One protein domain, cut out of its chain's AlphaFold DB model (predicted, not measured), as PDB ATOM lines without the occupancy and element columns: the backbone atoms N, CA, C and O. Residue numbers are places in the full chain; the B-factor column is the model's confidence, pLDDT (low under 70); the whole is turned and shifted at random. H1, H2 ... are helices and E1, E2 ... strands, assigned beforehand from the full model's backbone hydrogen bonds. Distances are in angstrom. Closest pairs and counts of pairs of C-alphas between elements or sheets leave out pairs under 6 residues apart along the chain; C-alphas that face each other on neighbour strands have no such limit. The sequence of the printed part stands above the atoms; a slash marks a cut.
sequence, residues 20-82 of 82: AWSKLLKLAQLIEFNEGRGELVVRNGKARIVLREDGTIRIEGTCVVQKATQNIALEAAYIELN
ATOM      1  N   ALA A  20     194.161 179.080 200.626       92.75
ATOM      2  CA  ALA A  20     195.096 178.155 201.267       92.75
ATOM      3  C   ALA A  20     194.756 177.918 202.740       92.75
ATOM      4  O   ALA A  20     194.702 176.775 203.188       92.75
ATOM      5  N   TRP A  21     194.438 178.983 203.479       93.12
ATOM      6  CA  TRP A  21     194.052 178.868 204.884       93.12
ATOM      7  C   TRP A  21     192.781 178.034 205.070       93.12
ATOM      8  O   TRP A  21     192.723 177.145 205.917       93.12
ATOM      9  N   SER A  22     191.780 178.247 204.213       94.25
ATOM     10  CA  SER A  22     190.538 177.469 204.246       94.25
ATOM     11  C   SER A  22     190.784 175.987 203.946       94.25
ATOM     12  O   SER A  22     190.156 175.120 204.555       94.25
ATOM     13  N   LYS A  23     191.708 175.673 203.031       93.50
ATOM     14  CA  LYS A  23     192.123 174.292 202.736       93.50
ATOM     15  C   LYS A  23     192.851 173.651 203.919       93.50
ATOM     16  O   LYS A  23     192.546 172.511 204.255       93.50
ATOM     17  N   LEU A  24     193.755 174.384 204.571       93.44
ATOM     18  CA  LEU A  24     194.474 173.910 205.756       93.44
ATOM     19  C   LEU A  24     193.522 173.613 206.918       93.44
ATOM     20  O   LEU A  24     193.635 172.560 207.538       93.44
ATOM     21  N   LEU A  25     192.533 174.479 207.163       94.88
ATOM     22  CA  LEU A  25     191.507 174.237 208.184       94.88
ATOM     23  C   LEU A  25     190.682 172.979 207.888       94.88
ATOM     24  O   LEU A  25     190.435 172.182 208.790       94.88
ATOM     25  N   LYS A  26     190.290 172.764 206.625       94.44
ATOM     26  CA  LYS A  26     189.589 171.535 206.220       94.44
ATOM     27  C   LYS A  26     190.449 170.294 206.431       94.44
ATOM     28  O   LYS A  26     189.925 169.288 206.887       94.44
ATOM     29  N   LEU A  27     191.745 170.357 206.126       92.94
ATOM     30  CA  LEU A  27     192.667 169.249 206.374       92.94
ATOM     31  C   LEU A  27     192.801 168.958 207.874       92.94
ATOM     32  O   LEU A  27     192.723 167.799 208.268       92.94
ATOM     33  N   ALA A  28     192.944 169.992 208.706       95.00
ATOM     34  CA  ALA A  28     193.055 169.845 210.155       95.00
ATOM     35  C   ALA A  28     191.833 169.140 210.770       95.00
ATOM     36  O   ALA A  28     191.990 168.338 211.681       95.00
ATOM     37  N   GLN A  29     190.631 169.365 210.230       95.38
ATOM     38  CA  GLN A  29     189.407 168.674 210.667       95.38
ATOM     39  C   GLN A  29     189.397 167.167 210.368       95.38
ATOM     40  O   GLN A  29     188.598 166.442 210.954       95.38
ATOM     41  N   LEU A  30     190.247 166.692 209.456       96.62
ATOM     42  CA  LEU A  30     190.372 165.271 209.121       96.62
ATOM     43  C   LEU A  30     191.410 164.555 209.996       96.62
ATOM     44  O   LEU A  30     191.530 163.335 209.889       96.62
ATOM     45  N   ILE A  31     192.182 165.292 210.801       96.31
ATOM     46  CA  ILE A  31     193.282 164.765 211.606       96.31
ATOM     47  C   ILE A  31     192.823 164.621 213.060       96.31
ATOM     48  O   ILE A  31     192.434 165.593 213.701       96.31
ATOM     49  N   GLU A  32     192.915 163.408 213.596       94.88
ATOM     50  CA  GLU A  32     192.640 163.080 214.996       94.88
ATOM     51  C   GLU A  32     193.938 162.567 215.648       94.88
ATOM     52  O   GLU A  32     194.597 161.675 215.107       94.88
ATOM     53  N   PHE A  33     194.296 163.100 216.818       93.88
ATOM     54  CA  PHE A  33     195.397 162.596 217.646       93.88
ATOM     55  C   PHE A  33     194.808 161.856 218.849       93.88
ATOM     56  O   PHE A  33     194.045 162.437 219.621       93.88
ATOM     57  N   ASN A  34     195.146 160.580 219.016       90.19
ATOM     58  CA  ASN A  34     194.755 159.792 220.181       90.19
ATOM     59  C   ASN A  34     195.990 159.473 221.023       90.19
ATOM     60  O   ASN A  34     196.608 158.420 220.867       90.19
ATOM     61  N   GLU A  35     196.326 160.391 221.929       84.50
ATOM     62  CA  GLU A  35     197.494 160.278 222.812       84.50
ATOM     63  C   GLU A  35     197.437 159.021 223.690       84.50
ATOM     64  O   GLU A  35     198.450 158.370 223.914       84.50
ATOM     65  N   GLY A  36     196.240 158.601 224.117       87.00
ATOM     66  CA  GLY A  36     196.066 157.390 224.924       87.00
ATOM     67  C   GLY A  36     196.363 156.084 224.177       87.00
ATOM     68  O   GLY A  36     196.459 155.034 224.807       87.00
ATOM     69  N   ARG A  37     196.479 156.127 222.845       86.94
ATOM     70  CA  ARG A  37     196.794 154.968 221.998       86.94
ATOM     71  C   ARG A  37     198.051 155.153 221.146       86.94
ATOM     72  O   ARG A  37     198.395 154.228 220.415       86.94
ATOM     73  N   GLY A  38     198.697 156.319 221.208       92.38
ATOM     74  CA  GLY A  38     199.807 156.671 220.321       92.38
ATOM     75  C   GLY A  38     199.414 156.617 218.839       92.38
ATOM     76  O   GLY A  38     200.172 156.095 218.024       92.38
ATOM     77  N   GLU A  39     198.199 157.067 218.488       95.81
ATOM     78  CA  GLU A  39     197.672 157.006 217.113       95.81
ATOM     79  C   GLU A  39     197.483 158.408 216.515       95.81
ATOM     80  O   GLU A  39     196.808 159.262 217.095       95.81
ATOM     81  N   LEU A  40     197.998 158.609 215.300       96.75
ATOM     82  CA  LEU A  40     197.598 159.680 214.390       96.75
ATOM     83  C   LEU A  40     196.632 159.102 213.357       96.75
ATOM     84  O   LEU A  40     196.992 158.194 212.607       96.75
ATOM     85  N   VAL A  41     195.424 159.648 213.271       96.38
ATOM     86  CA  VAL A  41     194.407 159.200 212.316       96.38
ATOM     87  C   VAL A  41     194.090 160.319 211.336       96.38
ATOM     88  O   VAL A  41     193.732 161.418 211.741       96.38
ATOM     89  N   VAL A  42     194.159 160.022 210.039       96.75
ATOM     90  CA  VAL A  42     193.596 160.867 208.981       96.75
ATOM     91  C   VAL A  42     192.337 160.189 208.460       96.75
ATOM     92  O   VAL A  42     192.419 159.099 207.890       96.75
ATOM     93  N   ARG A  43     191.170 160.808 208.645       96.50
ATOM     94  CA  ARG A  43     189.862 160.245 208.280       96.50
ATOM     95  C   ARG A  43     189.155 161.108 207.251       96.50
ATOM     96  O   ARG A  43     188.962 162.296 207.457       96.50
ATOM     97  N   ASN A  44     188.665 160.483 206.184       95.81
ATOM     98  CA  ASN A  44     187.784 161.128 205.216       95.81
ATOM     99  C   ASN A  44     186.620 160.193 204.861       95.81
ATOM    100  O   ASN A  44     186.767 159.239 204.090       95.81
ATOM    101  N   GLY A  45     185.454 160.439 205.464       94.88
ATOM    102  CA  GLY A  45     184.286 159.572 205.322       94.88
ATOM    103  C   GLY A  45     184.580 158.134 205.770       94.88
ATOM    104  O   GLY A  45     184.910 157.894 206.931       94.88
ATOM    105  N   LYS A  46     184.454 157.173 204.844       96.12
ATOM    106  CA  LYS A  46     184.712 155.739 205.090       96.12
ATOM    107  C   LYS A  46     186.189 155.343 204.984       96.12
ATOM    108  O   LYS A  46     186.520 154.207 205.306       96.12
ATOM    109  N   ALA A  47     187.051 156.235 204.502       97.31
ATOM    110  CA  ALA A  47     188.479 155.975 204.396       97.31
ATOM    111  C   ALA A  47     189.213 156.503 205.632       97.31
ATOM    112  O   ALA A  47     188.883 157.580 206.144       97.31
ATOM    113  N   ARG A  48     190.227 155.768 206.092       96.62
ATOM    114  CA  ARG A  48     191.168 156.267 207.099       96.62
ATOM    115  C   ARG A  48     192.566 155.689 206.936       96.62
ATOM    116  O   ARG A  48     192.731 154.544 206.516       96.62
ATOM    117  N   ILE A  49     193.548 156.483 207.336       97.12
ATOM    118  CA  ILE A  49     194.939 156.077 207.515       97.12
ATOM    119  C   ILE A  49     195.271 156.280 208.990       97.12
ATOM    120  O   ILE A  49     194.987 157.343 209.536       97.12
ATOM    121  N   VAL A  50     195.841 155.264 209.629       97.00
ATOM    122  CA  VAL A  50     196.310 155.324 211.015       97.00
ATOM    123  C   VAL A  50     197.814 155.106 211.019       97.00
ATOM    124  O   VAL A  50     198.280 154.099 210.483       97.00
ATOM    125  N   LEU A  51     198.550 156.035 211.623       97.00
ATOM    126  CA  LEU A  51     199.966 155.892 211.943       97.00
ATOM    127  C   LEU A  51     200.091 155.702 213.451       97.00
ATOM    128  O   LEU A  51     199.519 156.477 214.216       97.00
ATOM    129  N   ARG A  52     200.818 154.670 213.870       96.38
ATOM    130  CA  ARG A  52     201.082 154.387 215.280       96.38
ATOM    131  C   ARG A  52     202.525 154.689 215.642       96.38
ATOM    132  O   ARG A  52     203.414 154.557 214.804       96.38
ATOM    133  N   GLU A  53     202.757 155.022 216.906       94.38
ATOM    134  CA  GLU A  53     204.107 155.221 217.454       94.38
ATOM    135  C   GLU A  53     205.006 153.981 217.328       94.38
ATOM    136  O   GLU A  53     206.217 154.111 217.182       94.38
ATOM    137  N   ASP A  54     204.419 152.780 217.319       93.50
ATOM    138  CA  ASP A  54     205.139 151.513 217.134       93.50
ATOM    139  C   ASP A  54     205.578 151.243 215.677       93.50
ATOM    140  O   ASP A  54     206.178 150.209 215.390       93.50
ATOM    141  N   GLY A  55     205.285 152.164 214.751       91.81
ATOM    142  CA  GLY A  55     205.600 152.041 213.328       91.81
ATOM    143  C   GLY A  55     204.524 151.331 212.500       91.81
ATOM    144  O   GLY A  55     204.650 151.258 211.277       91.81
ATOM    145  N   THR A  56     203.443 150.847 213.117       93.50
ATOM    146  CA  THR A  56     202.326 150.234 212.390       93.50
ATOM    147  C   THR A  56     201.579 151.280 211.567       93.50
ATOM    148  O   THR A  56     201.092 152.287 212.089       93.50
ATOM    149  N   ILE A  57     201.402 150.990 210.276       94.25
ATOM    150  CA  ILE A  57     200.558 151.766 209.364       94.25
ATOM    151  C   ILE A  57     199.334 150.932 209.003       94.25
ATOM    152  O   ILE A  57     199.455 149.804 208.524       94.25
ATOM    153  N   ARG A  58     198.140 151.497 209.187       94.69
ATOM    154  CA  ARG A  58     196.877 150.853 208.813       94.69
ATOM    155  C   ARG A  58     196.110 151.716 207.828       94.69
ATOM    156  O   ARG A  58     195.801 152.868 208.117       94.69
ATOM    157  N   ILE A  59     195.780 151.137 206.679       95.19
ATOM    158  CA  ILE A  59     195.022 151.791 205.612       95.19
ATOM    159  C   ILE A  59     193.689 151.062 205.471       95.19
ATOM    160  O   ILE A  59     193.657 149.855 205.250       95.19
ATOM    161  N   GLU A  60     192.587 151.792 205.609       95.62
ATOM    162  CA  GLU A  60     191.234 151.254 205.489       95.62
ATOM    163  C   GLU A  60     190.388 152.085 204.529       95.62
ATOM    164  O   GLU A  60     190.467 153.315 204.492       95.62
ATOM    165  N   GLY A  61     189.510 151.405 203.801       96.00
ATOM    166  CA  GLY A  61     188.502 152.025 202.957       96.00
ATOM    167  C   GLY A  61     187.702 150.976 202.195       96.00
ATOM    168  O   GLY A  61     187.992 149.785 202.263       96.00
ATOM    169  N   THR A  62     186.701 151.423 201.437       96.75
ATOM    170  CA  THR A  62     185.908 150.539 200.565       96.75
ATOM    171  C   THR A  62     186.759 149.893 199.462       96.75
ATOM    172  O   THR A  62     186.480 148.778 199.042       96.75
ATOM    173  N   CYS A  63     187.778 150.598 198.969       93.75
ATOM    174  CA  CYS A  63     188.717 150.121 197.958       93.75
ATOM    175  C   CYS A  63     190.053 150.848 198.153       93.75
ATOM    176  O   CYS A  63     190.065 152.074 198.285       93.75
ATOM    177  N   VAL A  64     191.161 150.105 198.166       91.06
ATOM    178  CA  VAL A  64     192.520 150.658 198.195       91.06
ATOM    179  C   VAL A  64     193.169 150.352 196.853       91.06
ATOM    180  O   VAL A  64     193.388 149.195 196.512       91.06
ATOM    181  N   VAL A  65     193.455 151.396 196.075       92.62
ATOM    182  CA  VAL A  65     194.085 151.268 194.757       92.62
ATOM    183  C   VAL A  65     195.530 151.732 194.865       92.62
ATOM    184  O   VAL A  65     195.786 152.913 195.087       92.62
ATOM    185  N   GLN A  66     196.472 150.811 194.678       89.00
ATOM    186  CA  GLN A  66     197.897 151.121 194.590       89.00
ATOM    187  C   GLN A  66     198.329 151.074 193.125       89.00
ATOM    188  O   GLN A  66     198.051 150.110 192.412       89.00
ATOM    189  N   LYS A  67     198.987 152.135 192.659       91.56
ATOM    190  CA  LYS A  67     199.564 152.221 191.316       91.56
ATOM    191  C   LYS A  67     200.996 152.710 191.449       91.56
ATOM    192  O   LYS A  67     201.218 153.768 192.029       91.56
ATOM    193  N   ALA A  68     201.936 151.962 190.891       91.50
ATOM    194  CA  ALA A  68     203.333 152.360 190.800       91.50
ATOM    195  C   ALA A  68     203.767 152.343 189.332       91.50
ATOM    196  O   ALA A  68     203.398 151.443 188.582       91.50
ATOM    197  N   THR A  69     204.537 153.350 188.920       93.75
ATOM    198  CA  THR A  69     205.201 153.391 187.603       93.75
ATOM    199  C   THR A  69     206.513 152.606 187.589       93.75
ATOM    200  O   THR A  69     207.078 152.359 186.528       93.75
ATOM    201  N   GLN A  70     207.000 152.235 188.772       93.50
ATOM    202  CA  GLN A  70     208.182 151.417 188.998       93.50
ATOM    203  C   GLN A  70     207.801 150.299 189.980       93.50
ATOM    204  O   GLN A  70     206.830 149.585 189.746       93.50
ATOM    205  N   ASN A  71     208.518 150.156 191.093       88.00
ATOM    206  CA  ASN A  71     208.364 149.019 191.992       88.00
ATOM    207  C   ASN A  71     207.515 149.361 193.220       88.00
ATOM    208  O   ASN A  71     207.648 150.438 193.799       88.00
ATOM    209  N   ILE A  72     206.704 148.396 193.656       84.31
ATOM    210  CA  ILE A  72     206.206 148.316 195.032       84.31
ATOM    211  C   ILE A  72     207.070 147.261 195.720       84.31
ATOM    212  O   ILE A  72     206.992 146.084 195.376       84.31
ATOM    213  N   ALA A  73     207.933 147.688 196.639       84.88
ATOM    214  CA  ALA A  73     208.749 146.783 197.437       84.88
ATOM    215  C   ALA A  73     208.033 146.494 198.759       84.88
ATOM    216  O   ALA A  73     207.610 147.417 199.452       84.88
ATOM    217  N   LEU A  74     207.901 145.214 199.089       82.88
ATOM    218  CA  LEU A  74     207.363 144.749 200.358       82.88
ATOM    219  C   LEU A  74     208.430 143.882 201.015       82.88
ATOM    220  O   LEU A  74     208.828 142.860 200.462       82.88
ATOM    221  N   GLU A  75     208.881 144.300 202.189       83.12
ATOM    222  CA  GLU A  75     209.724 143.492 203.060       83.12
ATOM    223  C   GLU A  75     208.853 143.040 204.228       83.12
ATOM    224  O   GLU A  75     208.560 143.803 205.146       83.12
ATOM    225  N   ALA A  76     208.327 141.822 204.126       73.00
ATOM    226  CA  ALA A  76     207.372 141.289 205.085       73.00
ATOM    227  C   ALA A  76     207.554 139.778 205.248       73.00
ATOM    228  O   ALA A  76     207.862 139.073 204.289       73.00
ATOM    229  N   ALA A  77     207.309 139.276 206.461       67.12
ATOM    230  CA  ALA A  77     207.307 137.840 206.747       67.12
ATOM    231  C   ALA A  77     206.024 137.132 206.264       67.12
ATOM    232  O   ALA A  77     206.018 135.911 206.125       67.12
ATOM    233  N   TYR A  78     204.938 137.874 206.017       72.06
ATOM    234  CA  TYR A  78     203.651 137.321 205.598       72.06
ATOM    235  C   TYR A  78     202.836 138.349 204.805       72.06
ATOM    236  O   TYR A  78     202.759 139.516 205.191       72.06
ATOM    237  N   ILE A  79     202.219 137.904 203.709       79.44
ATOM    238  CA  ILE A  79     201.182 138.638 202.978       79.44
ATOM    239  C   ILE A  79     199.985 137.696 202.890       79.44
ATOM    240  O   ILE A  79     200.070 136.647 202.252       79.44
ATOM    241  N   GLU A  80     198.881 138.069 203.531       74.94
ATOM    242  CA  GLU A  80     197.608 137.364 203.408       74.94
ATOM    243  C   GLU A  80     196.777 138.020 202.311       74.94
ATOM    244  O   GLU A  80     196.465 139.211 202.380       74.94
ATOM    245  N   LEU A  81     196.434 137.241 201.291       76.88
ATOM    246  CA  LEU A  81     195.493 137.625 200.249       76.88
ATOM    247  C   LEU A  81     194.347 136.619 200.296       76.88
ATOM    248  O   LEU A  81     194.601 135.415 200.318       76.88
ATOM    249  N   ASN A  82     193.114 137.122 200.321       64.12
ATOM    250  CA  ASN A  82     191.914 136.295 200.200       64.12
ATOM    251  C   ASN A  82     191.589 136.035 198.731       64.12
ATOM    252  O   ASN A  82     191.562 137.030 197.968       64.12
TER     253      ASN A  82
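This is residues 20 to 82 of the 82 residues of an uncharacterized protein of Phyllobacterium sp. P30BS-XVII (UniProt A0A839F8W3). A small twisted sheet of four antiparallel strands makes the body, with no named helix covering either face; the short helix H1 reaches outward past the E1 edge, where residues 20 to 26 stick out, and a long tail without named elements leaves the E4 edge, with residues 65 to 82 sticking out. The printed part has 63 residues, with one named helix and four named strands in the order H1, E1, E2, E3, E4, and under half of the residues are in named elements. The sheet runs E1, E2, E3, E4, and the class is mixed, helices and strands. The whole is loose, with a radius of gyration of the C-alphas of 14.8 A, and spans 39 by 32 by 21 A.

E2 is residues 39 to 44, 16.0 A from first to last C-alpha, and E3 is residues 47 to 52, 16.7 A; C-alpha 47 is at (188.479, 155.975, 204.396). The edge strands are E1, residues 31 to 34, 10.0 A, and E4, residues 57 to 60, 10.1 A, ending with C-alpha 60 at (191.234, 151.254, 205.489). H1 is residues 20 to 28, 12.3 A, beginning with C-alpha 20 at (195.096, 178.155, 201.267).

The strands form a meander, each the antiparallel neighbour of the one before. E2 and E3 are a hairpin at 168 degrees between their directions; the C-alphas of Arg 43 and Arg 48 face each other at 4.4 A, and N 42 and O 49 are within hydrogen-bond range at 2.8 A. E1 and E2 are a hairpin at 149 degrees, with N 32 and O 41 at 2.8 A. E3 and E4 are a hairpin at 166 degrees, with N 50 and O 58 at 2.8 A. From edge to edge the strands' lines turn by 56 degrees, and E1 and E4 are apart. A tight link of 2 residues joins H1 to E1. H1 is only just not on the sheet, with 4 pairs of C-alphas within 10 A, and it is apart from E2, E3 and E4. In H1 every O i to N i+4 pair is within hydrogen-bond range.

The C-alphas of Trp 21 and Ala 77 are the two farthest apart, 43.2 A. Without the stretches that stand free, the body is 38 residues spanning 27 by 21 by 13 A. The four links between named elements are tight. Residues 61 to 82, the last being the chain's last residue, hold no named element. The printed part has no cut. Its mean pLDDT is 90.9, and residues 77 and 82 are under 70.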